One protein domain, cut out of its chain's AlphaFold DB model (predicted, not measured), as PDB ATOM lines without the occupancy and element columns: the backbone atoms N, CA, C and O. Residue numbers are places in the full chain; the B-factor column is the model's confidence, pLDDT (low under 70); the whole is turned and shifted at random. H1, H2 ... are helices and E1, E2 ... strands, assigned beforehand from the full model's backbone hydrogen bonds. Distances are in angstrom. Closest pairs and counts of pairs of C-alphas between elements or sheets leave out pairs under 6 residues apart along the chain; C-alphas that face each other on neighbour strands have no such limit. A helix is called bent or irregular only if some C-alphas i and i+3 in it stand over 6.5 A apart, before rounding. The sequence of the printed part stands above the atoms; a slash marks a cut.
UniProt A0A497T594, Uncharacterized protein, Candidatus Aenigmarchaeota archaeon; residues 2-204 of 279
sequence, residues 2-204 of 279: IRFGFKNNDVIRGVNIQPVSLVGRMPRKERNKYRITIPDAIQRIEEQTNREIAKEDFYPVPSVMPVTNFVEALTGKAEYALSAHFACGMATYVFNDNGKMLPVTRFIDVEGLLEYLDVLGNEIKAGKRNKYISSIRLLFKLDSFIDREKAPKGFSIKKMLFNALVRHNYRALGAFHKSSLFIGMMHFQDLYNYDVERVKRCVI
ATOM      1  N   ILE A   2      91.606 132.742 106.048       94.50
ATOM      2  CA  ILE A   2      92.895 133.333 106.466       94.50
ATOM      3  C   ILE A   2      92.712 134.513 107.428       94.50
ATOM      4  O   ILE A   2      93.217 134.466 108.542       94.50
ATOM      5  N   ARG A   3      91.883 135.507 107.074       93.75
ATOM      6  CA  ARG A   3      91.564 136.641 107.968       93.75
ATOM      7  C   ARG A   3      90.978 136.214 109.322       93.75
ATOM      8  O   ARG A   3      91.234 136.860 110.331       93.75
ATOM      9  N   PHE A   4      90.205 135.126 109.352       93.75
ATOM     10  CA  PHE A   4      89.661 134.575 110.597       93.75
ATOM     11  C   PHE A   4      90.760 133.908 111.431       93.75
ATOM     12  O   PHE A   4      90.847 134.175 112.623       93.75
ATOM     13  N   GLY A   5      91.616 133.095 110.802       93.88
ATOM     14  CA  GLY A   5      92.784 132.495 111.448       93.88
ATOM     15  C   GLY A   5      93.710 133.551 112.042       93.88
ATOM     16  O   GLY A   5      94.052 133.477 113.211       93.88
ATOM     17  N   PHE A   6      94.011 134.591 111.270       92.88
ATOM     18  CA  PHE A   6      94.866 135.695 111.691       92.88
ATOM     19  C   PHE A   6      94.296 136.472 112.886       92.88
ATOM     20  O   PHE A   6      95.008 136.718 113.856       92.88
ATOM     21  N   LYS A   7      92.999 136.808 112.858       91.38
ATOM     22  CA  LYS A   7      92.341 137.526 113.964       91.38
ATOM     23  C   LYS A   7      92.297 136.707 115.259       91.38
ATOM     24  O   LYS A   7      92.266 137.293 116.334       91.38
ATOM     25  N   ASN A   8      92.282 135.381 115.150       91.25
ATOM     26  CA  ASN A   8      92.214 134.457 116.283       91.25
ATOM     27  C   ASN A   8      93.519 133.652 116.417       91.25
ATOM     28  O   ASN A   8      93.488 132.466 116.755       91.25
ATOM     29  N   ASN A   9      94.668 134.268 116.109       89.12
ATOM     30  CA  ASN A   9      95.978 133.614 116.191       89.12
ATOM     31  C   ASN A   9      96.422 133.347 117.644       89.12
ATOM     32  O   ASN A   9      97.445 132.730 117.895       89.12
ATOM     33  N   ASP A  10      95.645 133.751 118.644       86.62
ATOM     34  CA  ASP A  10      95.792 133.298 120.026       86.62
ATOM     35  C   ASP A  10      95.442 131.808 120.180       86.62
ATOM     36  O   ASP A  10      96.085 131.112 120.969       86.62
ATOM     37  N   VAL A  11      94.547 131.273 119.338       90.25
ATOM     38  CA  VAL A  11      94.126 129.855 119.343       90.25
ATOM     39  C   VAL A  11      94.451 129.129 118.031       90.25
ATOM     40  O   VAL A  11      94.858 127.968 118.046       90.25
ATOM     41  N   ILE A  12      94.294 129.789 116.883       92.12
ATOM     42  CA  ILE A  12      94.507 129.199 115.557       92.12
ATOM     43  C   ILE A  12      95.963 129.379 115.151       92.12
ATOM     44  O   ILE A  12      96.399 130.494 114.922       92.12
ATOM     45  N   ARG A  13      96.709 128.283 115.009       92.06
ATOM     46  CA  ARG A  13      98.142 128.322 114.651       92.06
ATOM     47  C   ARG A  13      98.416 128.233 113.157       92.06
ATOM     48  O   ARG A  13      99.523 128.519 112.710       92.06
ATOM     49  N   GLY A  14      97.417 127.844 112.373       94.81
ATOM     50  CA  GLY A  14      97.569 127.821 110.934       94.81
ATOM     51  C   GLY A  14      96.301 127.519 110.162       94.81
ATOM     52  O   GLY A  14      95.309 127.025 110.697       94.81
ATOM     53  N   VAL A  15      96.364 127.830 108.875       95.88
ATOM     54  CA  VAL A  15      95.357 127.512 107.870       95.88
ATOM     55  C   VAL A  15      96.052 126.685 106.797       95.88
ATOM     56  O   VAL A  15      96.893 127.201 106.068       95.88
ATOM     57  N   ASN A  16      95.712 125.398 106.718       94.62
ATOM     58  CA  ASN A  16      96.251 124.494 105.704       94.62
ATOM     59  C   ASN A  16      95.188 124.228 104.635       94.62
ATOM     60  O   ASN A  16      94.106 123.728 104.947       94.62
ATOM     61  N   ILE A  17      95.477 124.588 103.387       94.06
ATOM     62  CA  ILE A  17      94.560 124.450 102.256       94.06
ATOM     63  C   ILE A  17      94.855 123.133 101.539       94.06
ATOM     64  O   ILE A  17      95.978 122.880 101.108       94.06
ATOM     65  N   GLN A  18      93.835 122.293 101.395       89.56
ATOM     66  CA  GLN A  18      93.942 121.004 100.715       89.56
ATOM     67  C   GLN A  18      92.934 120.969  99.563       89.56
ATOM     68  O   GLN A  18      91.731 120.862  99.817       89.56
ATOM     69  N   PRO A  19      93.388 121.132  98.306       84.94
ATOM     70  CA  PRO A  19      92.531 120.983  97.136       84.94
ATOM     71  C   PRO A  19      91.900 119.588  97.054       84.94
ATOM     72  O   PRO A  19      92.480 118.601  97.506       84.94
ATOM     73  N   VAL A  20      90.716 119.508  96.444       84.69
ATOM     74  CA  VAL A  20      90.005 118.240  96.229       84.69
ATOM     75  C   VAL A  20      90.720 117.360  95.196       84.69
ATOM     76  O   VAL A  20      91.262 117.863  94.213       84.69
ATOM     77  N   SER A  21      90.680 116.042  95.405       84.81
ATOM     78  CA  SER A  21      91.182 115.036  94.458       84.81
ATOM     79  C   SER A  21      90.074 114.647  93.472       84.81
ATOM     80  O   SER A  21      88.951 114.357  93.888       84.81
ATOM     81  N   LEU A  22      90.364 114.676  92.167       87.62
ATOM     82  CA  LEU A  22      89.393 114.388  91.103       87.62
ATOM     83  C   LEU A  22      89.559 112.967  90.542       87.62
ATOM     84  O   LEU A  22      90.539 112.667  89.860       87.62
ATOM     85  N   VAL A  23      88.567 112.105  90.766       82.38
ATOM     86  CA  VAL A  23      88.568 110.702  90.312       82.38
ATOM     87  C   VAL A  23      87.445 110.413  89.311       82.38
ATOM     88  O   VAL A  23      86.494 111.184  89.178       82.38
ATOM     89  N   GLY A  24      87.555 109.295  88.587       82.50
ATOM     90  CA  GLY A  24      86.584 108.879  87.569       82.50
ATOM     91  C   GLY A  24      86.685 109.664  86.257       82.50
ATOM     92  O   GLY A  24      87.553 110.522  86.082       82.50
ATOM     93  N   ARG A  25      85.795 109.368  85.300       83.56
ATOM     94  CA  ARG A  25      85.776 109.988  83.963       83.56
ATOM     95  C   ARG A  25      85.039 111.331  83.996       83.56
ATOM     96  O   ARG A  25      83.839 111.404  83.762       83.56
ATOM     97  N   MET A  26      85.771 112.408  84.257       87.94
ATOM     98  CA  MET A  26      85.255 113.777  84.288       87.94
ATOM     99  C   MET A  26      85.652 114.522  83.009       87.94
ATOM    100  O   MET A  26      86.839 114.533  82.686       87.94
ATOM    101  N   PRO A  27      84.739 115.198  82.287       89.69
ATOM    102  CA  PRO A  27      85.098 116.052  81.152       89.69
ATOM    103  C   PRO A  27      86.059 117.183  81.550       89.69
ATOM    104  O   PRO A  27      85.986 117.706  82.661       89.69
ATOM    105  N   ARG A  28      86.930 117.628  80.631       87.44
ATOM    106  CA  ARG A  28      87.940 118.675  80.913       87.44
ATOM    107  C   ARG A  28      87.328 119.963  81.477       87.44
ATOM    108  O   ARG A  28      87.901 120.545  82.391       87.44
ATOM    109  N   LYS A  29      86.159 120.371  80.972       91.38
ATOM    110  CA  LYS A  29      85.424 121.555  81.445       91.38
ATOM    111  C   LYS A  29      85.051 121.447  82.928       91.38
ATOM    112  O   LYS A  29      85.318 122.375  83.683       91.38
ATOM    113  N   GLU A  30      84.514 120.302  83.351       88.12
ATOM    114  CA  GLU A  30      84.192 120.046  84.762       88.12
ATOM    115  C   GLU A  30      85.459 119.966  85.615       88.12
ATOM    116  O   GLU A  30      85.519 120.555  86.689       88.12
ATOM    117  N   ARG A  31      86.523 119.319  85.118       88.62
ATOM    118  CA  ARG A  31      87.800 119.274  85.849       88.62
ATOM    119  C   ARG A  31      88.356 120.669  86.108       88.62
ATOM    120  O   ARG A  31      88.727 120.959  87.236       88.62
ATOM    121  N   ASN A  32      88.372 121.539  85.100       87.50
ATOM    122  CA  ASN A  32      88.870 122.911  85.239       87.50
ATOM    123  C   ASN A  32      88.016 123.766  86.190       87.50
ATOM    124  O   ASN A  32      88.522 124.719  86.765       87.50
ATOM    125  N   LYS A  33      86.731 123.433  86.361       89.44
ATOM    126  CA  LYS A  33      85.827 124.135  87.280       89.44
ATOM    127  C   LYS A  33      86.142 123.841  88.749       89.44
ATOM    128  O   LYS A  33      86.043 124.742  89.576       89.44
ATOM    129  N   TYR A  34      86.480 122.592  89.076       88.00
ATOM    130  CA  TYR A  34      86.748 122.175  90.461       88.00
ATOM    131  C   TYR A  34      88.233 122.184  90.826       88.00
ATOM    132  O   TYR A  34      88.571 122.289  92.004       88.00
ATOM    133  N   ARG A  35      89.122 122.052  89.836       90.69
ATOM    134  CA  ARG A  35      90.563 122.022  90.070       90.69
ATOM    135  C   ARG A  35      91.057 123.400  90.485       90.69
ATOM    136  O   ARG A  35      90.773 124.403  89.843       90.69
ATOM    137  N   ILE A  36      91.856 123.402  91.540       92.50
ATOM    138  CA  ILE A  36      92.640 124.544  91.983       92.50
ATOM    139  C   ILE A  36      94.069 124.055  92.198       92.50
ATOM    140  O   ILE A  36      94.288 123.048  92.874       92.50
ATOM    141  N   THR A  37      95.032 124.717  91.568       92.88
ATOM    142  CA  THR A  37      96.453 124.411  91.743       92.88
ATOM    143  C   THR A  37      97.045 125.209  92.904       92.88
ATOM    144  O   THR A  37      96.420 126.127  93.438       92.88
ATOM    145  N   ILE A  38      98.267 124.860  93.309       95.00
ATOM    146  CA  ILE A  38      99.031 125.628  94.301       95.00
ATOM    147  C   ILE A  38      99.195 127.098  93.855       95.00
ATOM    148  O   ILE A  38      98.805 127.976  94.626       95.00
ATOM    149  N   PRO A  39      99.660 127.402  92.621       95.25
ATOM    150  CA  PRO A  39      99.703 128.778  92.123       95.25
ATOM    151  C   PRO A  39      98.344 129.487  92.130       95.25
ATOM    152  O   PRO A  39      98.272 130.626  92.583       95.25
ATOM    153  N   ASP A  40      97.259 128.818  91.715       95.38
ATOM    154  CA  ASP A  40      95.914 129.420  91.737       95.38
ATOM    155  C   ASP A  40      95.485 129.793  93.163       95.38
ATOM    156  O   ASP A  40      94.876 130.840  93.396       95.38
ATOM    157  N   ALA A  41      95.779 128.923  94.136       95.50
ATOM    158  CA  ALA A  41      95.492 129.186  95.537       95.50
ATOM    159  C   ALA A  41      96.315 130.374  96.050       95.50
ATOM    160  O   ALA A  41      95.741 131.264  96.672       95.50
ATOM    161  N   ILE A  42      97.617 130.424  95.754       97.06
ATOM    162  CA  ILE A  42      98.506 131.530  96.138       97.06
ATOM    163  C   ILE A  42      98.028 132.854  95.532       97.06
ATOM    164  O   ILE A  42      97.892 133.834  96.261       97.06
ATOM    165  N   GLN A  43      97.681 132.876  94.244       97.44
ATOM    166  CA  GLN A  43      97.153 134.069  93.582       97.44
ATOM    167  C   GLN A  43      95.878 134.577  94.273       97.44
ATOM    168  O   GLN A  43      95.763 135.754  94.605       97.44
ATOM    169  N   ARG A  44      94.939 133.681  94.595       96.25
ATOM    170  CA  ARG A  44      93.713 134.041  95.330       96.25
ATOM    171  C   ARG A  44      93.986 134.482  96.771       96.25
ATOM    172  O   ARG A  44      93.158 135.172  97.372       96.25
ATOM    173  N   ILE A  45      95.088 134.046  97.382       97.00
ATOM    174  CA  ILE A  45      95.530 134.539  98.694       97.00
ATOM    175  C   ILE A  45      96.050 135.968  98.565       97.00
ATOM    176  O   ILE A  45      95.641 136.827  99.343       97.00
ATOM    177  N   GLU A  46      96.877 136.242  97.564       97.69
ATOM    178  CA  GLU A  46      97.375 137.589  97.288       97.69
ATOM    179  C   GLU A  46      96.224 138.568  97.011       97.69
ATOM    180  O   GLU A  46      96.124 139.613  97.657       97.69
ATOM    181  N   GLU A  47      95.282 138.184  96.148       97.00
ATOM    182  CA  GLU A  47      94.083 138.972  95.843       97.00
ATOM    183  C   GLU A  47      93.231 139.225  97.098       97.00
ATOM    184  O   GLU A  47      92.916 140.370  97.419       97.00
ATOM    185  N   GLN A  48      92.885 138.186  97.873       95.00
ATOM    186  CA  GLN A  48      92.011 138.355  99.047       95.00
ATOM    187  C   GLN A  48      92.673 139.136 100.194       95.00
ATOM    188  O   GLN A  48      91.970 139.633 101.085       95.00
ATOM    189  N   THR A  49      94.008 139.163 100.236       95.75
ATOM    190  CA  THR A  49      94.799 139.873 101.253       95.75
ATOM    191  C   THR A  49      95.209 141.267 100.798       95.75
ATOM    192  O   THR A  49      95.838 141.973 101.574       95.75
ATOM    193  N   ASN A  50      94.804 141.704  99.598       95.62
ATOM    194  CA  ASN A  50      95.238 142.968  99.000       95.62
ATOM    195  C   ASN A  50      96.772 143.094  98.981       95.62
ATOM    196  O   ASN A  50      97.311 144.146  99.314       95.62
ATOM    197  N   ARG A  51      97.467 142.008  98.614       96.00
ATOM    198  CA  ARG A  51      98.936 141.914  98.545       96.00
ATOM    199  C   ARG A  51      99.683 142.072  99.878       96.00
ATOM    200  O   ARG A  51     100.904 142.180  99.854       96.00
ATOM    201  N   GLU A  52      99.006 142.035 101.032       96.75
ATOM    202  CA  GLU A  52      99.709 141.902 102.324       96.75
ATOM    203  C   GLU A  52     100.499 140.587 102.399       96.75
ATOM    204  O   GLU A  52     101.544 140.525 103.037       96.75
ATOM    205  N   ILE A  53     100.015 139.542 101.720       97.88
ATOM    206  CA  ILE A  53     100.751 138.304 101.471       97.88
ATOM    207  C   ILE A  53     100.898 138.180  99.957       97.88
ATOM    208  O   ILE A  53      99.903 137.975  99.266       97.88
ATOM    209  N   ALA A  54     102.112 138.318  99.438       97.75
ATOM    210  CA  ALA A  54     102.383 138.209  98.012       97.75
ATOM    211  C   ALA A  54     102.756 136.778  97.616       97.75
ATOM    212  O   ALA A  54     103.071 135.929  98.454       97.75
ATOM    213  N   LYS A  55     102.741 136.504  96.310       97.19
ATOM    214  CA  LYS A  55     103.106 135.184  95.777       97.19
ATOM    215  C   LYS A  55     104.559 134.797  96.074       97.19
ATOM    216  O   LYS A  55     104.834 133.619  96.282       97.19
ATOM    217  N   GLU A  56     105.459 135.777  96.147       96.81
ATOM    218  CA  GLU A  56     106.885 135.594  96.445       96.81
ATOM    219  C   GLU A  56     107.139 135.219  97.911       96.81
ATOM    220  O   GLU A  56     108.225 134.770  98.254       96.81
ATOM    221  N   ASP A  57     106.141 135.367  98.787       97.75
ATOM    222  CA  ASP A  57     106.294 135.068 100.213       97.75
ATOM    223  C   ASP A  57     106.164 133.566 100.530       97.75
ATOM    224  O   ASP A  57     106.297 133.163 101.689       97.75
ATOM    225  N   PHE A  58     105.872 132.733  99.527       97.69
ATOM    226  CA  PHE A  58     105.659 131.296  99.675       97.69
ATOM    227  C   PHE A  58     106.867 130.485  99.219       97.69
ATOM    228  O   PHE A  58     107.359 130.647  98.106       97.69
ATOM    229  N   TYR A  59     107.237 129.492 100.028       97.38
ATOM    230  CA  TYR A  59     108.283 128.531  99.692       97.38
ATOM    231  C   TYR A  59     107.715 127.118  99.551       97.38
ATOM    232  O   TYR A  59     106.780 126.756 100.276       97.38
ATOM    233  N   PRO A  60     108.279 126.281  98.663       96.44
ATOM    234  CA  PRO A  60     108.017 124.848  98.673       96.44
ATOM    235  C   PRO A  60     108.351 124.244 100.036       96.44
ATOM    236  O   PRO A  60     109.384 124.565 100.610       96.44
ATOM    237  N   VAL A  61     107.532 123.311 100.525       93.44
ATOM    238  CA  VAL A  61     107.786 122.598 101.793       93.44
ATOM    239  C   VAL A  61     109.222 122.059 101.931       93.44
ATOM    240  O   VAL A  61     109.781 122.234 103.010       93.44
ATOM    241  N   PRO A  62     109.872 121.465 100.906       94.62
ATOM    242  CA  PRO A  62     111.252 120.994 101.055       94.62
ATOM    243  C   PRO A  62     112.315 122.085 101.223       94.62
ATOM    244  O   PRO A  62     113.466 121.737 101.472       94.62
ATOM    245  N   SER A  63     111.977 123.377 101.131       94.94
ATOM    246  CA  SER A  63     112.948 124.459 101.347       94.94
ATOM    247  C   SER A  63     113.545 124.450 102.754       94.94
ATOM    248  O   SER A  63     114.657 124.923 102.939       94.94
ATOM    249  N   VAL A  64     112.850 123.884 103.746       91.06
ATOM    250  CA  VAL A  64     113.310 123.863 105.145       91.06
ATOM    251  C   VAL A  64     114.238 122.688 105.475       91.06
ATOM    252  O   VAL A  64     114.668 122.557 106.620       91.06
ATOM    253  N   MET A  65     114.589 121.850 104.493       92.44
ATOM    254  CA  MET A  65     115.545 120.748 104.675       92.44
ATOM    255  C   MET A  65     116.896 121.167 105.283       92.44
ATOM    256  O   MET A  65     117.378 120.429 106.144       92.44
ATOM    257  N   PRO A  66     117.485 122.336 104.952       93.75
ATOM    258  CA  PRO A  66     118.681 122.838 105.627       93.75
ATOM    259  C   PRO A  66     118.545 122.944 107.147       93.75
ATOM    260  O   PRO A  66     119.491 122.657 107.879       93.75
ATOM    261  N   VAL A  67     117.354 123.299 107.644       89.88
ATOM    262  CA  VAL A  67     117.084 123.370 109.086       89.88
ATOM    263  C   VAL A  67     117.164 121.976 109.700       89.88
ATOM    264  O   VAL A  67     117.867 121.796 110.692       89.88
ATOM    265  N   THR A  68     116.494 120.985 109.100       88.06
ATOM    266  CA  THR A  68     116.560 119.586 109.553       88.06
ATOM    267  C   THR A  68     118.002 119.083 109.525       88.06
ATOM    268  O   THR A  68     118.504 118.626 110.546       88.06
ATOM    269  N   ASN A  69     118.703 119.253 108.400       90.62
ATOM    270  CA  ASN A  69     120.088 118.816 108.224       90.62
ATOM    271  C   ASN A  69     121.023 119.396 109.291       90.62
ATOM    272  O   ASN A  69     121.882 118.683 109.815       90.62
ATOM    273  N   PHE A  70     120.862 120.684 109.602       91.06
ATOM    274  CA  PHE A  70     121.637 121.361 110.631       91.06
ATOM    275  C   PHE A  70     121.313 120.833 112.032       91.06
ATOM    276  O   PHE A  70     122.232 120.549 112.801       91.06
ATOM    277  N   VAL A  71     120.031 120.656 112.369       86.94
ATOM    278  CA  VAL A  71     119.625 120.110 113.673       86.94
ATOM    279  C   VAL A  71     120.172 118.697 113.862       86.94
ATOM    280  O   VAL A  71     120.784 118.437 114.895       86.94
ATOM    281  N   GLU A  72     120.050 117.820 112.867       89.31
ATOM    282  CA  GLU A  72     120.629 116.472 112.920       89.31
ATOM    283  C   GLU A  72     122.147 116.504 113.121       89.31
ATOM    284  O   GLU A  72     122.690 115.740 113.916       89.31
ATOM    285  N   ALA A  73     122.848 117.416 112.437       91.00
ATOM    286  CA  ALA A  73     124.290 117.573 112.591       91.00
ATOM    287  C   ALA A  73     124.681 117.997 114.019       91.00
ATOM    288  O   ALA A  73     125.715 117.578 114.539       91.00
ATOM    289  N   LEU A  74     123.854 118.811 114.680       87.00
ATOM    290  CA  LEU A  74     124.082 119.244 116.058       87.00
ATOM    291  C   LEU A  74     123.739 118.167 117.096       87.00
ATOM    292  O   LEU A  74     124.467 118.001 118.083       87.00
ATOM    293  N   THR A  75     122.609 117.481 116.915       85.06
ATOM    294  CA  THR A  75     122.070 116.524 117.891       85.06
ATOM    295  C   THR A  75     122.656 115.127 117.726       85.06
ATOM    296  O   THR A  75     122.661 114.363 118.691       85.06
ATOM    297  N   GLY A  76     123.141 114.790 116.528       86.31
ATOM    298  CA  GLY A  76     123.521 113.431 116.143       86.31
ATOM    299  C   GLY A  76     122.329 112.475 116.036       86.31
ATOM    300  O   GLY A  76     122.529 111.266 115.955       86.31
ATOM    301  N   LYS A  77     121.093 112.988 116.083       87.31
ATOM    302  CA  LYS A  77     119.859 112.201 116.002       87.31
ATOM    303  C   LYS A  77     119.179 112.473 114.674       87.31
ATOM    304  O   LYS A  77     119.145 113.619 114.243       87.31
ATOM    305  N   ALA A  78     118.627 111.426 114.070       87.06
ATOM    306  CA  ALA A  78     117.767 111.575 112.906       87.06
ATOM    307  C   ALA A  78     116.503 112.350 113.297       87.06
ATOM    308  O   ALA A  78     115.871 112.044 114.312       87.06
ATOM    309  N   GLU A  79     116.146 113.333 112.483       85.00
ATOM    310  CA  GLU A  79     114.969 114.172 112.667       85.00
ATOM    311  C   GLU A  79     113.979 113.942 111.521       85.00
ATOM    312  O   GLU A  79     114.275 113.319 110.499       85.00
ATOM    313  N   TYR A  80     112.756 114.443 111.681       79.50
ATOM    314  CA  TYR A  80     111.764 114.339 110.618       79.50
ATOM    315  C   TYR A  80     112.179 115.178 109.396       79.50
ATOM    316  O   TYR A  80     112.224 116.411 109.443       79.50
ATOM    317  N   ALA A  81     112.459 114.500 108.281       83.50
ATOM    318  CA  ALA A  81     112.814 115.129 107.017       83.50
ATOM    319  C   ALA A  81     111.569 115.656 106.292       83.50
ATOM    320  O   ALA A  81     110.738 114.892 105.798       83.50
ATOM    321  N   LEU A  82     111.473 116.978 106.151       82.44
ATOM    322  CA  LEU A  82     110.439 117.650 105.358       82.44
ATOM    323  C   LEU A  82     110.759 117.605 103.851       82.44
ATOM    324  O   LEU A  82     110.578 118.576 103.130       82.44
ATOM    325  N   SER A  83     111.215 116.457 103.349       89.94
ATOM    326  CA  SER A  83     111.822 116.275 102.021       89.94
ATOM    327  C   SER A  83     110.819 116.033 100.885       89.94
ATOM    328  O   SER A  83     111.184 115.513  99.819       89.94
ATOM    329  N   ALA A  84     109.561 116.437 101.091       93.88
ATOM    330  CA  ALA A  84     108.476 116.263 100.133       93.88
ATOM    331  C   ALA A  84     108.861 116.764  98.732       93.88
ATOM    332  O   ALA A  84     109.667 117.682  98.582       93.88
ATOM    333  N   HIS A  85     108.272 116.194  97.682       95.94
ATOM    334  CA  HIS A  85     108.443 116.756  96.341       95.94
ATOM    335  C   HIS A  85     107.964 118.222  96.311       95.94
ATOM    336  O   HIS A  85     106.919 118.537  96.881       95.94
ATOM    337  N   PHE A  86     108.693 119.122  95.639       94.75
ATOM    338  CA  PHE A  86     108.423 120.570  95.679       94.75
ATOM    339  C   PHE A  86     106.995 120.928  95.228       94.75
ATOM    340  O   PHE A  86     106.364 121.819  95.784       94.75
ATOM    341  N   ALA A  87     106.454 120.173  94.270       94.25
ATOM    342  CA  ALA A  87     105.089 120.334  93.770       94.25
ATOM    343  C   ALA A  87     103.985 119.826  94.726       94.25
ATOM    344  O   ALA A  87     102.801 119.946  94.412       94.25
ATOM    345  N   CYS A  88     104.334 119.206  95.859       94.75
ATOM    346  CA  CYS A  88     103.347 118.683  96.805       94.75
ATOM    347  C   CYS A  88     102.783 119.756  97.727       94.75
ATOM    348  O   CYS A  88     101.606 119.679  98.063       94.75
ATOM    349  N   GLY A  89     103.571 120.752  98.125       94.69
ATOM    350  CA  GLY A  89     103.085 121.765  99.046       94.69
ATOM    351  C   GLY A  89     103.943 123.012  99.078       94.69
ATOM    352  O   GLY A  89     105.146 122.962  98.829       94.69
ATOM    353  N   MET A  90     103.302 124.119  99.432       96.50
ATOM    354  CA  MET A  90     103.941 125.410  99.662       96.50
ATOM    355  C   MET A  90     103.439 125.999 100.971       96.50
ATOM    356  O   MET A  90     102.328 125.692 101.411       96.50
ATOM    357  N   ALA A  91     104.253 126.829 101.609       96.38
ATOM    358  CA  ALA A  91     103.879 127.466 102.855       96.38
ATOM    359  C   ALA A  91     104.557 128.817 103.062       96.38
ATOM    360  O   ALA A  91     105.578 129.128 102.452       96.38
ATOM    361  N   THR A  92     103.979 129.590 103.973       97.00
ATOM    362  CA  THR A  92     104.560 130.809 104.523       97.00
ATOM    363  C   THR A  92     104.140 130.987 105.982       97.00
ATOM    364  O   THR A  92     103.208 130.335 106.471       97.00
ATOM    365  N   TYR A  93     104.827 131.885 106.682       95.75
ATOM    366  CA  TYR A  93     104.458 132.343 108.017       95.75
ATOM    367  C   TYR A  93     104.125 133.822 107.978       95.75
ATOM    368  O   TYR A  93     104.848 134.614 107.379       95.75
ATOM    369  N   VAL A  94     103.049 134.188 108.665       96.12
ATOM    370  CA  VAL A  94     102.559 135.563 108.713       96.12
ATOM    371  C   VAL A  94     102.466 136.021 110.156       96.12
ATOM    372  O   VAL A  94     101.828 135.377 110.988       96.12
ATOM    373  N   PHE A  95     103.093 137.149 110.453       94.38
ATOM    374  CA  PHE A  95     103.069 137.801 111.751       94.38
ATOM    375  C   PHE A  95     102.012 138.899 111.780       94.38
ATOM    376  O   PHE A  95     101.597 139.413 110.744       94.38
ATOM    377  N   ASN A  96     101.559 139.237 112.984       90.69
ATOM    378  CA  ASN A  96     100.693 140.386 113.199       90.69
ATOM    379  C   ASN A  96     101.554 141.591 113.568       90.69
ATOM    380  O   ASN A  96     102.132 141.616 114.654       90.69
ATOM    381  N   ASP A  97     101.608 142.576 112.676       90.06
ATOM    382  CA  ASP A  97     102.178 143.884 112.969       90.06
ATOM    383  C   ASP A  97     101.065 144.935 112.986       90.06
ATOM    384  O   ASP A  97     100.525 145.322 111.951       90.06
ATOM    385  N   ASN A  98     100.666 145.358 114.188       87.94
ATOM    386  CA  ASN A  98      99.635 146.379 114.413       87.94
ATOM    387  C   ASN A  98      98.331 146.146 113.617       87.94
ATOM    388  O   ASN A  98      97.706 147.082 113.121       87.94
ATOM    389  N   GLY A  99      97.910 144.884 113.492       88.75
ATOM    390  CA  GLY A  99      96.700 144.479 112.776       88.75
ATOM    391  C   GLY A  99      96.896 144.166 111.291       88.75
ATOM    392  O   GLY A  99      95.940 143.705 110.666       88.75
ATOM    393  N   LYS A 100      98.099 144.359 110.738       93.06
ATOM    394  CA  LYS A 100      98.457 143.991 109.361       93.06
ATOM    395  C   LYS A 100      99.155 142.639 109.311       93.06
ATOM    396  O   LYS A 100      99.892 142.265 110.226       93.06
ATOM    397  N   MET A 101      98.915 141.906 108.228       95.75
ATOM    398  CA  MET A 101      99.633 140.670 107.936       95.75
ATOM    399  C   MET A 101     101.041 141.010 107.441       95.75
ATOM    400  O   MET A 101     101.191 141.652 106.408       95.75
ATOM    401  N   LEU A 102     102.062 140.576 108.180       96.31
ATOM    402  CA  LEU A 102     103.470 140.750 107.828       96.31
ATOM    403  C   LEU A 102     104.109 139.380 107.548       96.31
ATOM    404  O   LEU A 102     104.410 138.645 108.496       96.31
ATOM    405  N   PRO A 103     104.307 138.995 106.277       97.25
ATOM    406  CA  PRO A 103     104.995 137.758 105.929       97.25
ATOM    407  C   PRO A 103     106.431 137.726 106.457       97.25
ATOM    408  O   PRO A 103     107.116 138.748 106.511       97.25
ATOM    409  N   VAL A 104     106.897 136.536 106.834       95.69
ATOM    410  CA  VAL A 104     108.228 136.314 107.426       95.69
ATOM    411  C   VAL A 104     109.375 136.810 106.537       95.69
ATOM    412  O   VAL A 104     110.340 137.384 107.028       95.69
ATOM    413  N   THR A 105     109.219 136.676 105.225       97.00
ATOM    414  CA  THR A 105     110.135 137.129 104.165       97.00
ATOM    415  C   THR A 105     110.356 138.637 104.127       97.00
ATOM    416  O   THR A 105     111.317 139.107 103.530       97.00
ATOM    417  N   ARG A 106     109.472 139.433 104.742       96.50
ATOM    418  CA  ARG A 106     109.567 140.902 104.708       96.50
ATOM    419  C   ARG A 106     110.566 141.469 105.700       96.50
ATOM    420  O   ARG A 106     110.960 142.623 105.559       96.50
ATOM    421  N   PHE A 107     110.955 140.678 106.691       95.50
ATOM    422  CA  PHE A 107     111.907 141.085 107.719       95.50
ATOM    423  C   PHE A 107     112.946 140.005 108.032       95.50
ATOM    424  O   PHE A 107     113.806 140.221 108.883       95.50
ATOM    425  N   ILE A 108     112.879 138.852 107.362       95.25
ATOM    426  CA  ILE A 108     113.888 137.800 107.425       95.25
ATOM    427  C   ILE A 108     114.342 137.471 106.013       95.25
ATOM    428  O   ILE A 108     113.522 137.127 105.164       95.25
ATOM    429  N   ASP A 109     115.653 137.497 105.805       96.50
ATOM    430  CA  ASP A 109     116.305 136.868 104.662       96.50
ATOM    431  C   ASP A 109     116.258 135.340 104.834       96.50
ATOM    432  O   ASP A 109     117.136 134.717 105.438       96.50
ATOM    433  N   VAL A 110     115.143 134.751 104.394       95.38
ATOM    434  CA  VAL A 110     114.865 133.316 104.541       95.38
ATOM    435  C   VAL A 110     115.855 132.488 103.726       95.38
ATOM    436  O   VAL A 110     116.359 131.490 104.234       95.38
ATOM    437  N   GLU A 111     116.153 132.901 102.496       96.25
ATOM    438  CA  GLU A 111     117.077 132.194 101.604       96.25
ATOM    439  C   GLU A 111     118.495 132.202 102.169       96.25
ATOM    440  O   GLU A 111     119.052 131.128 102.409       96.25
ATOM    441  N   GLY A 112     119.024 133.381 102.512       96.94
ATOM    442  CA  GLY A 112     120.358 133.495 103.093       96.94
ATOM    443  C   GLY A 112     120.494 132.732 104.412       96.94
ATOM    444  O   GLY A 112     121.519 132.089 104.659       96.94
ATOM    445  N   LEU A 113     119.453 132.728 105.255       95.31
ATOM    446  CA  LEU A 113     119.454 131.938 106.486       95.31
ATOM    447  C   LEU A 113     119.490 130.430 106.200       95.31
ATOM    448  O   LEU A 113     120.254 129.710 106.844       95.31
ATOM    449  N   LEU A 114     118.670 129.939 105.269       95.25
ATOM    450  CA  LEU A 114     118.611 128.517 104.924       95.25
ATOM    451  C   LEU A 114     119.924 128.032 104.301       95.25
ATOM    452  O   LEU A 114     120.445 127.002 104.727       95.25
ATOM    453  N   GLU A 115     120.497 128.789 103.366       96.62
ATOM    454  CA  GLU A 115     121.805 128.491 102.772       96.62
ATOM    455  C   GLU A 115     122.903 128.439 103.836       96.62
ATOM    456  O   GLU A 115     123.713 127.510 103.880       96.62
ATOM    457  N   TYR A 116     122.901 129.406 104.756       96.75
ATOM    458  CA  TYR A 116     123.879 129.450 105.832       96.75
ATOM    459  C   TYR A 116     123.761 128.255 106.788       96.75
ATOM    460  O   TYR A 116     124.778 127.697 107.211       96.75
ATOM    461  N   LEU A 117     122.536 127.832 107.114       94.69
ATOM    462  CA  LEU A 117     122.297 126.633 107.917       94.69
ATOM    463  C   LEU A 117     122.786 125.366 107.209       94.69
ATOM    464  O   LEU A 117     123.392 124.518 107.866       94.69
ATOM    465  N   ASP A 118     122.585 125.256 105.894       94.75
ATOM    466  CA  ASP A 118     123.064 124.105 105.125       94.75
ATOM    467  C   ASP A 118     124.595 124.021 105.142       94.75
ATOM    468  O   ASP A 118     125.164 122.974 105.454       94.75
ATOM    469  N   VAL A 119     125.279 125.154 104.924       95.94
ATOM    470  CA  VAL A 119     126.746 125.244 105.025       95.94
ATOM    471  C   VAL A 119     127.225 124.801 106.407       95.94
ATOM    472  O   VAL A 119     128.111 123.950 106.505       95.94
ATOM    473  N   LEU A 120     126.636 125.332 107.483       95.19
ATOM    474  CA  LEU A 120     127.024 124.953 108.844       95.19
ATOM    475  C   LEU A 120     126.772 123.467 109.127       95.19
ATOM    476  O   LEU A 120     127.619 122.816 109.744       95.19
ATOM    477  N   GLY A 121     125.635 122.927 108.682       94.00
ATOM    478  CA  GLY A 121     125.295 121.514 108.836       94.00
ATOM    479  C   GLY A 121     126.298 120.605 108.125       94.00
ATOM    480  O   GLY A 121     126.802 119.652 108.722       94.00
ATOM    481  N   ASN A 122     126.656 120.945 106.887       95.00
ATOM    482  CA  ASN A 122     127.622 120.199 106.081       95.00
ATOM    483  C   ASN A 122     129.049 120.270 106.653       95.00
ATOM    484  O   ASN A 122     129.754 119.260 106.670       95.00
ATOM    485  N   GLU A 123     129.477 121.421 107.184       95.44
ATOM    486  CA  GLU A 123     130.780 121.555 107.858       95.44
ATOM    487  C   GLU A 123     130.891 120.671 109.109       95.44
ATOM    488  O   GLU A 123     131.951 120.085 109.348       95.44
ATOM    489  N   ILE A 124     129.810 120.562 109.889       94.75
ATOM    490  CA  ILE A 124     129.759 119.678 111.062       94.75
ATOM    491  C   ILE A 124     129.801 118.212 110.618       94.75
ATOM    492  O   ILE A 124     130.624 117.450 111.121       94.75
ATOM    493  N   LYS A 125     128.956 117.819 109.651       92.81
ATOM    494  CA  LYS A 125     128.885 116.436 109.142       92.81
ATOM    495  C   LYS A 125     130.215 115.970 108.541       92.81
ATOM    496  O   LYS A 125     130.604 114.826 108.742       92.81
ATOM    497  N   ALA A 126     130.940 116.857 107.859       93.81
ATOM    498  CA  ALA A 126     132.257 116.563 107.294       93.81
ATOM    499  C   ALA A 126     133.412 116.617 108.317       93.81
ATOM    500  O   ALA A 126     134.570 116.521 107.920       93.81
ATOM    501  N   GLY A 127     133.137 116.846 109.608       91.31
ATOM    502  CA  GLY A 127     134.163 116.948 110.653       91.31
ATOM    503  C   GLY A 127     135.077 118.174 110.529       91.31
ATOM    504  O   GLY A 127     136.037 118.304 111.282       91.31
ATOM    505  N   LYS A 128     134.775 119.102 109.610       92.44
ATOM    506  CA  LYS A 128     135.563 120.323 109.383       92.44
ATOM    507  C   LYS A 128     135.438 121.306 110.546       92.44
ATOM    508  O   LYS A 128     136.335 122.120 110.751       92.44
ATOM    509  N   ARG A 129     134.327 121.261 111.295       89.56
ATOM    510  CA  ARG A 129     134.080 122.114 112.468       89.56
ATOM    511  C   ARG A 129     133.283 121.405 113.563       89.56
ATOM    512  O   ARG A 129     132.409 120.591 113.301       89.56
ATOM    513  N   ASN A 130     133.547 121.800 114.810       91.56
ATOM    514  CA  ASN A 130     132.801 121.348 115.985       91.56
ATOM    515  C   ASN A 130     131.417 122.033 116.073       91.56
ATOM    516  O   ASN A 130     131.305 123.248 115.888       91.56
ATOM    517  N   LYS A 131     130.381 121.268 116.447       89.25
ATOM    518  CA  LYS A 131     128.999 121.728 116.675       89.25
ATOM    519  C   LYS A 131     128.864 122.964 117.573       89.25
ATOM    520  O   LYS A 131     128.018 123.819 117.304       89.25
ATOM    521  N   TYR A 132     129.701 123.108 118.604       89.06
ATOM    522  CA  TYR A 132     129.655 124.274 119.495       89.06
ATOM    523  C   TYR A 132     130.116 125.551 118.781       89.06
ATOM    524  O   TYR A 132     129.464 126.589 118.888       89.06
ATOM    525  N   ILE A 133     131.182 125.457 117.980       90.50
ATOM    526  CA  ILE A 133     131.702 126.580 117.185       90.50
ATOM    527  C   ILE A 133     130.661 127.007 116.148       90.50
ATOM    528  O   ILE A 133     130.374 128.196 116.016       90.50
ATOM    529  N   SER A 134     130.049 126.050 115.445       90.81
ATOM    530  CA  SER A 134     128.991 126.336 114.470       90.81
ATOM    531  C   SER A 134     127.758 126.978 115.115       90.81
ATOM    532  O   SER A 134     127.198 127.918 114.556       90.81
ATOM    533  N   SER A 135     127.380 126.548 116.323       88.56
ATOM    534  CA  SER A 135     126.272 127.151 117.081       88.56
ATOM    535  C   SER A 135     126.563 128.602 117.479       88.56
ATOM    536  O   SER A 135     125.701 129.468 117.341       88.56
ATOM    537  N   ILE A 136     127.789 128.894 117.925       89.81
ATOM    538  CA  ILE A 136     128.225 130.258 118.249       89.81
ATOM    539  C   ILE A 136     128.207 131.142 116.994       89.81
ATOM    540  O   ILE A 136     127.658 132.245 117.027       89.81
ATOM    541  N   ARG A 137     128.742 130.651 115.868       91.62
ATOM    542  CA  ARG A 137     128.711 131.372 114.581       91.62
ATOM    543  C   ARG A 137     127.284 131.682 114.139       91.62
ATOM    544  O   ARG A 137     127.019 132.820 113.756       91.62
ATOM    545  N   LEU A 138     126.368 130.718 114.268       91.56
ATOM    546  CA  LEU A 138     124.948 130.937 114.005       91.56
ATOM    547  C   LEU A 138     124.393 132.076 114.862       91.56
ATOM    548  O   LEU A 138     123.809 133.004 114.314       91.56
ATOM    549  N   LEU A 139     124.623 132.062 116.178       89.06
ATOM    550  CA  LEU A 139     124.135 133.114 117.078       89.06
ATOM    551  C   LEU A 139     124.682 134.512 116.737       89.06
ATOM    552  O   LEU A 139     123.957 135.492 116.912       89.06
ATOM    553  N   PHE A 140     125.928 134.620 116.264       89.81
ATOM    554  CA  PHE A 140     126.518 135.896 115.844       89.81
ATOM    555  C   PHE A 140     126.004 136.376 114.486       89.81
ATOM    556  O   PHE A 140     125.739 137.565 114.326       89.81
ATOM    557  N   LYS A 141     125.852 135.472 113.514       92.94
ATOM    558  CA  LYS A 141     125.429 135.820 112.152       92.94
ATOM    559  C   LYS A 141     123.919 136.034 112.036       92.94
ATOM    560  O   LYS A 141     123.474 136.724 111.133       92.94
ATOM    561  N   LEU A 142     123.125 135.495 112.960       89.81
ATOM    562  CA  LEU A 142     121.664 135.529 112.883       89.81
ATOM    563  C   LEU A 142     121.075 136.937 112.710       89.81
ATOM    564  O   LEU A 142     120.124 137.115 111.958       89.81
ATOM    565  N   ASP A 143     121.649 137.927 113.398       89.19
ATOM    566  CA  ASP A 143     121.175 139.311 113.339       89.19
ATOM    567  C   ASP A 143     121.342 139.927 111.937       89.19
ATOM    568  O   ASP A 143     120.598 140.843 111.606       89.19
ATOM    569  N   SER A 144     122.249 139.415 111.088       93.94
ATOM    570  CA  SER A 144     122.407 139.917 109.716       93.94
ATOM    571  C   SER A 144     121.313 139.451 108.758       93.94
ATOM    572  O   SER A 144     121.192 140.019 107.682       93.94
ATOM    573  N   PHE A 145     120.537 138.428 109.127       95.00
ATOM    574  CA  PHE A 145     119.411 137.945 108.319       95.00
ATOM    575  C   PHE A 145     118.084 138.593 108.721       95.00
ATOM    576  O   PHE A 145     117.052 138.234 108.169       95.00
ATOM    577  N   ILE A 146     118.075 139.486 109.716       93.81
ATOM    578  CA  ILE A 146     116.848 140.056 110.278       93.81
ATOM    579  C   ILE A 146     116.869 141.573 110.110       93.81
ATOM    580  O   ILE A 146     117.688 142.265 110.713       93.81
ATOM    581  N   ASP A 147     115.902 142.097 109.364       93.88
ATOM    582  CA  ASP A 147     115.609 143.527 109.324       93.88
ATOM    583  C   ASP A 147     114.847 143.911 110.603       93.88
ATOM    584  O   ASP A 147     113.649 143.650 110.757       93.88
ATOM    585  N   ARG A 148     115.566 144.495 111.567       89.62
ATOM    586  CA  ARG A 148     115.012 144.854 112.882       89.62
ATOM    587  C   ARG A 148     114.020 146.009 112.832       89.62
ATOM    588  O   ARG A 148     113.207 146.110 113.746       89.62
ATOM    589  N   GLU A 149     114.083 146.859 111.812       90.94
ATOM    590  CA  GLU A 149     113.145 147.973 111.662       90.94
ATOM    591  C   GLU A 149     111.771 147.466 111.225       90.94
ATOM    592  O   GLU A 149     110.746 147.972 111.681       90.94
ATOM    593  N   LYS A 150     111.753 146.425 110.385       92.62
ATOM    594  CA  LYS A 150     110.517 145.795 109.900       92.62
ATOM    595  C   LYS A 150     110.004 144.667 110.788       92.62
ATOM    596  O   LYS A 150     108.851 144.267 110.647       92.62
ATOM    597  N   ALA A 151     110.835 144.108 111.665       91.44
ATOM    598  CA  ALA A 151     110.442 142.984 112.506       91.44
ATOM    599  C   ALA A 151     109.304 143.353 113.489       91.44
ATOM    600  O   ALA A 151     109.306 144.445 114.061       91.44
ATOM    601  N   PRO A 152     108.362 142.428 113.777       88.25
ATOM    602  CA  PRO A 152     107.317 142.659 114.772       88.25
ATOM    603  C   PRO A 152     107.881 143.004 116.157       88.25
ATOM    604  O   PRO A 152     108.895 142.449 116.595       88.25
ATOM    605  N   LYS A 153     107.175 143.852 116.913       83.19
ATOM    606  CA  LYS A 153     107.577 144.216 118.283       83.19
ATOM    607  C   LYS A 153     107.751 142.973 119.164       83.19
ATOM    608  O   LYS A 153     106.854 142.142 119.284       83.19
ATOM    609  N   GLY A 154     108.912 142.865 119.814       79.25
ATOM    610  CA  GLY A 154     109.245 141.743 120.698       79.25
ATOM    611  C   GLY A 154     109.680 140.460 119.977       79.25
ATOM    612  O   GLY A 154     109.944 139.453 120.640       79.25
ATOM    613  N   PHE A 155     109.789 140.479 118.645       84.06
ATOM    614  CA  PHE A 155     110.332 139.369 117.877       84.06
ATOM    615  C   PHE A 155     111.841 139.220 118.104       84.06
ATOM    616  O   PHE A 155     112.599 140.184 118.035       84.06
ATOM    617  N   SER A 156     112.302 137.997 118.377       82.62
ATOM    618  CA  SER A 156     113.733 137.711 118.509       82.62
ATOM    619  C   SER A 156     114.022 136.221 118.298       82.62
ATOM    620  O   SER A 156     113.977 135.436 119.252       82.62
ATOM    621  N   ILE A 157     114.441 135.842 117.084       79.25
ATOM    622  CA  ILE A 157     114.904 134.470 116.792       79.25
ATOM    623  C   ILE A 157     116.134 134.121 117.627       79.25
ATOM    624  O   ILE A 157     116.232 133.000 118.118       79.25
ATOM    625  N   LYS A 158     117.037 135.078 117.871       81.50
ATOM    626  CA  LYS A 158     118.268 134.851 118.645       81.50
ATOM    627  C   LYS A 158     117.983 134.254 120.015       81.50
ATOM    628  O   LYS A 158     118.545 133.226 120.372       81.50
ATOM    629  N   LYS A 159     117.038 134.843 120.752       80.62
ATOM    630  CA  LYS A 159     116.558 134.327 122.045       80.62
ATOM    631  C   LYS A 159     115.970 132.916 121.934       80.62
ATOM    632  O   LYS A 159     116.148 132.105 122.839       80.62
ATOM    633  N   MET A 160     115.266 132.615 120.847       78.50
ATOM    634  CA  MET A 160     114.610 131.321 120.637       78.50
ATOM    635  C   MET A 160     115.635 130.230 120.329       78.50
ATOM    636  O   MET A 160     115.621 129.191 120.984       78.50
ATOM    637  N   LEU A 161     116.571 130.505 119.416       75.69
ATOM    638  CA  LEU A 161     117.682 129.614 119.093       75.69
ATOM    639  C   LEU A 161     118.644 129.452 120.268       75.69
ATOM    640  O   LEU A 161     119.053 128.335 120.547       75.69
ATOM    641  N   PHE A 162     118.944 130.512 121.021       77.56
ATOM    642  CA  PHE A 162     119.745 130.406 122.242       77.56
ATOM    643  C   PHE A 162     119.106 129.435 123.244       77.56
ATOM    644  O   PHE A 162     119.766 128.530 123.747       77.56
ATOM    645  N   ASN A 163     117.800 129.553 123.493       74.19
ATOM    646  CA  ASN A 163     117.099 128.628 124.383       74.19
ATOM    647  C   ASN A 163     117.037 127.192 123.826       74.19
ATOM    648  O   ASN A 163     117.131 126.239 124.598       74.19
ATOM    649  N   ALA A 164     116.889 127.020 122.513       71.00
ATOM    650  CA  ALA A 164     116.852 125.696 121.896       71.00
ATOM    651  C   ALA A 164     118.229 125.007 121.919       71.00
ATOM    652  O   ALA A 164     118.333 123.862 122.349       71.00
ATOM    653  N   LEU A 165     119.281 125.719 121.507       69.69
ATOM    654  CA  LEU A 165     120.629 125.183 121.315       69.69
ATOM    655  C   LEU A 165     121.434 125.099 122.615       69.69
ATOM    656  O   LEU A 165     122.124 124.111 122.835       69.69
ATOM    657  N   VAL A 166     121.342 126.116 123.480       71.44
ATOM    658  CA  VAL A 166     122.142 126.200 124.717       71.44
ATOM    659  C   VAL A 166     121.410 125.574 125.900       71.44
ATOM    660  O   VAL A 166     122.024 124.900 126.716       71.44
ATOM    661  N   ARG A 167     120.089 125.777 126.009       66.56
ATOM    662  CA  ARG A 167     119.285 125.238 127.127       66.56
ATOM    663  C   ARG A 167     118.576 123.924 126.798       66.56
ATOM    664  O   ARG A 167     117.762 123.473 127.599       66.56
ATOM    665  N   HIS A 168     118.829 123.350 125.618       66.75
ATOM    666  CA  HIS A 168     118.183 122.131 125.111       66.75
ATOM    667  C   HIS A 168     116.646 122.150 125.191       66.75
ATOM    668  O   HIS A 168     115.994 121.108 125.256       66.75
ATOM    669  N   ASN A 169     116.041 123.344 125.180       66.81
ATOM    670  CA  ASN A 169     114.601 123.506 125.307       66.81
ATOM    671  C   ASN A 169     113.973 123.765 123.939       66.81
ATOM    672  O   ASN A 169     113.624 124.893 123.586       66.81
ATOM    673  N   TYR A 170     113.774 122.692 123.180       60.03
ATOM    674  CA  TYR A 170     113.163 122.745 121.853       60.03
ATOM    675  C   TYR A 170     111.702 123.236 121.868       60.03
ATOM    676  O   TYR A 170     111.209 123.711 120.847       60.03
ATOM    677  N   ARG A 171     111.018 123.262 123.032       61.66
ATOM    678  CA  ARG A 171     109.694 123.912 123.164       61.66
ATOM    679  C   ARG A 171     109.761 125.424 122.930       61.66
ATOM    680  O   ARG A 171     108.740 126.026 122.599       61.66
ATOM    681  N   ALA A 172     110.941 126.039 123.058       58.34
ATOM    682  CA  ALA A 172     111.152 127.454 122.762       58.34
ATOM    683  C   ALA A 172     110.930 127.793 121.276       58.34
ATOM    684  O   ALA A 172     110.509 128.908 120.974       58.34
ATOM    685  N   LEU A 173     111.111 126.831 120.359       62.00
ATOM    686  CA  LEU A 173     110.755 126.993 118.941       62.00
ATOM    687  C   LEU A 173     109.236 127.119 118.753       62.00
ATOM    688  O   LEU A 173     108.768 127.848 117.884       62.00
ATOM    689  N   GLY A 174     108.447 126.521 119.653       67.12
ATOM    690  CA  GLY A 174     106.994 126.674 119.695       67.12
ATOM    691  C   GLY A 174     106.533 128.121 119.902       67.12
ATOM    692  O   GLY A 174     105.424 128.465 119.497       67.12
ATOM    693  N   ALA A 175     107.367 128.996 120.479       73.25
ATOM    694  CA  ALA A 175     107.037 130.415 120.597       73.25
ATOM    695  C   ALA A 175     106.960 131.114 119.224       73.25
ATOM    696  O   ALA A 175     106.209 132.073 119.088       73.25
ATOM    697  N   PHE A 176     107.632 130.588 118.192       79.94
ATOM    698  CA  PHE A 176     107.537 131.104 116.821       79.94
ATOM    699  C   PHE A 176     106.129 130.897 116.285       79.94
ATOM    700  O   PHE A 176     105.476 131.832 115.830       79.94
ATOM    701  N   HIS A 177     105.629 129.673 116.450       78.31
ATOM    702  CA  HIS A 177     104.280 129.293 116.053       78.31
ATOM    703  C   HIS A 177     103.201 129.983 116.892       78.31
ATOM    704  O   HIS A 177     102.081 130.124 116.427       78.31
ATOM    705  N   LYS A 178     103.499 130.422 118.123       79.25
ATOM    706  CA  LYS A 178     102.548 131.202 118.936       79.25
ATOM    707  C   LYS A 178     102.394 132.649 118.464       79.25
ATOM    708  O   LYS A 178     101.353 133.239 118.722       79.25
ATOM    709  N   SER A 179     103.409 133.199 117.804       81.31
ATOM    710  CA  SER A 179     103.422 134.597 117.351       81.31
ATOM    711  C   SER A 179     103.167 134.754 115.850       81.31
ATOM    712  O   SER A 179     103.107 135.876 115.356       81.31
ATOM    713  N   SER A 180     103.006 133.648 115.124       91.25
ATOM    714  CA  SER A 180     102.792 133.622 113.677       91.25
ATOM    715  C   SER A 180     101.626 132.714 113.313       91.25
ATOM    716  O   SER A 180     101.306 131.776 114.037       91.25
ATOM    717  N   LEU A 181     100.976 133.010 112.196       95.19
ATOM    718  CA  LEU A 181     100.006 132.136 111.563       95.19
ATOM    719  C   LEU A 181     100.707 131.398 110.422       95.19
ATOM    720  O   LEU A 181     101.180 132.026 109.473       95.19
ATOM    721  N   PHE A 182     100.744 130.071 110.493       95.62
ATOM    722  CA  PHE A 182     101.179 129.238 109.375       95.62
ATOM    723  C   PHE A 182     100.106 129.221 108.281       95.62
ATOM    724  O   PHE A 182      98.948 128.896 108.547       95.62
ATOM    725  N   ILE A 183     100.474 129.527 107.041       97.38
ATOM    726  CA  ILE A 183      99.591 129.363 105.885       97.38
ATOM    727  C   ILE A 183     100.256 128.360 104.963       97.38
ATOM    728  O   ILE A 183     101.279 128.652 104.353       97.38
ATOM    729  N   GLY A 184      99.677 127.169 104.896       95.88
ATOM    730  CA  GLY A 184     100.210 126.059 104.123       95.88
ATOM    731  C   GLY A 184      99.218 125.554 103.098       95.88
ATOM    732  O   GLY A 184      98.014 125.820 103.170       95.88
ATOM    733  N   MET A 185      99.730 124.780 102.157       94.62
ATOM    734  CA  MET A 185      98.916 123.973 101.273       94.62
ATOM    735  C   MET A 185      99.587 122.649 100.953       94.62
ATOM    736  O   MET A 185     100.809 122.569 100.835       94.62
ATOM    737  N   MET A 186      98.762 121.618 100.792       94.12
ATOM    738  CA  MET A 186      99.179 120.294 100.345       94.12
ATOM    739  C   MET A 186      98.256 119.862  99.211       94.12
ATOM    740  O   MET A 186      97.052 119.706  99.405       94.12
ATOM    741  N   HIS A 187      98.816 119.693  98.020       93.88
ATOM    742  CA  HIS A 187      98.091 119.322  96.814       93.88
ATOM    743  C   HIS A 187      98.214 117.820  96.585       93.88
ATOM    744  O   HIS A 187      99.188 117.347  96.001       93.88
ATOM    745  N   PHE A 188      97.239 117.053  97.062       93.50
ATOM    746  CA  PHE A 188      97.210 115.614  96.823       93.50
ATOM    747  C   PHE A 188      96.974 115.291  95.347       93.50
ATOM    748  O   PHE A 188      96.362 116.064  94.611       93.50
ATOM    749  N   GLN A 189      97.511 114.153  94.914       93.94
ATOM    750  CA  GLN A 189      97.371 113.703  93.534       93.94
ATOM    751  C   GLN A 189      95.980 113.133  93.282       93.94
ATOM    752  O   GLN A 189      95.251 112.748  94.201       93.94
ATOM    753  N   ASP A 190      95.637 113.059  92.010       92.31
ATOM    754  CA  ASP A 190      94.445 112.417  91.497       92.31
ATOM    755  C   ASP A 190      94.754 111.698  90.178       92.31
ATOM    756  O   ASP A 190      95.886 111.735  89.690       92.31
ATOM    757  N   LEU A 191      93.760 111.019  89.600       90.50
ATOM    758  CA  LEU A 191      93.963 110.175  88.414       90.50
ATOM    759  C   LEU A 191      94.416 110.955  87.164       90.50
ATOM    760  O   LEU A 191      94.871 110.341  86.204       90.50
ATOM    761  N   TYR A 192      94.315 112.286  87.155       90.50
ATOM    762  CA  TYR A 192      94.720 113.129  86.026       90.50
ATOM    763  C   TYR A 192      96.106 113.756  86.176       90.50
ATOM    764  O   TYR A 192      96.598 114.344  85.215       90.50
ATOM    765  N   ASN A 193      96.714 113.699  87.363       91.25
ATOM    766  CA  ASN A 193      98.018 114.312  87.637       91.25
ATOM    767  C   ASN A 193      98.945 113.410  88.465       91.25
ATOM    768  O   ASN A 193      99.824 113.910  89.168       91.25
ATOM    769  N   TYR A 194      98.720 112.096  88.407       94.38
ATOM    770  CA  TYR A 194      99.476 111.126  89.182       94.38
ATOM    771  C   TYR A 194     100.918 111.015  88.680       94.38
ATOM    772  O   TYR A 194     101.177 110.511  87.591       94.38
ATOM    773  N   ASP A 195     101.851 111.460  89.511       95.88
ATOM    774  CA  ASP A 195     103.286 111.414  89.266       95.88
ATOM    775  C   ASP A 195     103.962 110.502  90.301       95.88
ATOM    776  O   ASP A 195     103.813 110.679  91.518       95.88
ATOM    777  N   VAL A 196     104.709 109.513  89.814       95.81
ATOM    778  CA  VAL A 196     105.417 108.528  90.638       95.81
ATOM    779  C   VAL A 196     106.576 109.164  91.413       95.81
ATOM    780  O   VAL A 196     106.830 108.757  92.546       95.81
ATOM    781  N   GLU A 197     107.234 110.199  90.887       96.25
ATOM    782  CA  GLU A 197     108.324 110.888  91.592       96.25
ATOM    783  C   GLU A 197     107.810 111.623  92.834       96.25
ATOM    784  O   GLU A 197     108.440 111.621  93.898       96.25
ATOM    785  N   ARG A 198     106.587 112.158  92.753       95.62
ATOM    786  CA  ARG A 198     105.887 112.723  93.914       95.62
ATOM    787  C   ARG A 198     105.529 111.660  94.949       95.62
ATOM    788  O   ARG A 198     105.601 111.935  96.146       95.62
ATOM    789  N   VAL A 199     105.166 110.452  94.510       95.50
ATOM    790  CA  VAL A 199     104.857 109.313  95.396       95.50
ATOM    791  C   VAL A 199     106.105 108.808  96.114       95.50
ATOM    792  O   VAL A 199     106.047 108.592  97.323       95.50
ATOM    793  N   LYS A 200     107.236 108.668  95.408       94.69
ATOM    794  CA  LYS A 200     108.525 108.243  95.987       94.69
ATOM    795  C   LYS A 200     109.005 109.171  97.104       94.69
ATOM    796  O   LYS A 200     109.653 108.721  98.040       94.69
ATOM    797  N   ARG A 201     108.669 110.460  97.010       94.44
ATOM    798  CA  ARG A 201     109.003 111.499  97.996       94.44
ATOM    799  C   ARG A 201     107.808 111.906  98.858       94.44
ATOM    800  O   ARG A 201     107.732 113.049  99.310       94.44
ATOM    801  N   CYS A 202     106.825 111.028  99.037       93.44
ATOM    802  CA  CYS A 202     105.713 111.332  99.925       93.44
ATOM    803  C   CYS A 202     106.216 111.418 101.371       93.44
ATOM    804  O   CYS A 202     107.108 110.685 101.771       93.44
ATOM    805  N   VAL A 203     105.640 112.325 102.157       91.75
ATOM    806  CA  VAL A 203     105.951 112.478 103.591       91.75
ATOM    807  C   VAL A 203     104.740 112.171 104.476       91.75
ATOM    808  O   VAL A 203     104.797 112.314 105.694       91.75
ATOM    809  N   ILE A 204     103.640 111.732 103.855       92.44
ATOM    810  CA  ILE A 204     102.386 111.347 104.501       92.44
ATOM    811  C   ILE A 204     102.096 109.911 104.081       92.44
ATOM    812  O   ILE A 204     101.996 109.622 102.890       92.44
TER     813      ILE A 204
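AT A GLANCE: This is residues 2 to 204 of the 279 residues of an uncharacterized protein of Candidatus Aenigmarchaeota archaeon (UniProt A0A497T594). A twisted sheet of four strands has a helical lobe at one end, where H4, H5 and H6 form a small bundle and the hairpins of H6 with H7 and H7 with H8 fold the chain back to the sheet. H1 and H3 pack on the sheet, H2 lies off it at the end away from the bundle, and H9 lies off it too. The 203 printed residues run H1 E1 H2 H3 H4 E2 E3 H5 H6 H7 H8 E4 H9, and the mixed sheet has the order E1, E4, E2, E3. The class is mixed, helices and strands; the whole is compact, with a radius of gyration of the C-alphas of 18.9 A and spans of 60 by 42 by 26 A.

HOW THE PARTS SIT: Edge strand E1, residues 14 to 17, is parallel to E4, residues 180 to 186, with N 15 and O 182 2.8 A apart. E4 is antiparallel to E2, residues 89 to 97, with N 92 and O 183 2.9 A apart. E2 and E3, residues 100 to 103, form a hairpin, with N 95 and O 102 2.8 A apart. Residues 59 to 60 also pair, antiparallel, with residues 90 to 91 of E2. H3, residues 38 to 48, is on the sheet at a height of 10.8 A, over E4 and along the strands at 24 degrees on the local plane. H1, residues 2 to 7, is on the sheet at a height of 6.5 A; its closest C-alphas to E4 are those of Phe 6 and Leu 181, 6.3 A apart. H8, residues 170 to 179, stands up from the sheet at 58 degrees, on the opposite face from H3. H4, residues 61 to 75, only grazes the sheet with residues 61 to 63. H4 touches H5, residues 110 to 125, closest at the C-alphas of Phe 70 and Gly 121, 4.1 A, the same way at a tilt of 36 degrees, only just steep. H5 and H6, residues 131 to 145, form a helical hairpin, closest at the C-alphas of Ile 124 and Lys 131, 6.0 A. H6 touches H7, residues 157 to 165, at a shallow tilt of 12 degrees, and H7 touches H8 at 25 degrees. H2, residues 28 to 34, and H9, residues 196 to 200, touch no helix. Every O i to N i+4 pair is within hydrogen-bond range in H1, H2, H3, H5, H7 and H9, against 8 of 11 in H4, 8 of 11 in H6 and 2 of 6 in H8, where 7 of 7 O i to N i+3 pairs are.

IN THESE COORDINATES: H1 begins at C-alpha 2 (92.895, 133.333, 106.466), and H9 ends at C-alpha 200 (108.525, 108.243, 95.987). E2 spans 26.2 A, H4 and H5 22.4 A each, and H6 20.6 A. H4 is irregular, with C-alphas 63 and 66 7.3 A apart, and H6 only just, with C-alphas 140 and 143 6.8 A apart.

THE WHOLE: The C-alphas of Pro 27 and Ile 133, the two farthest apart, are 59.8 A apart. The printed part has no cut; the links H3 to H4, H4 to E2 and H6 to H7 are long. Mean pLDDT of the printed part is 90.1; residue 165 and residues 167 to 174 are under 70.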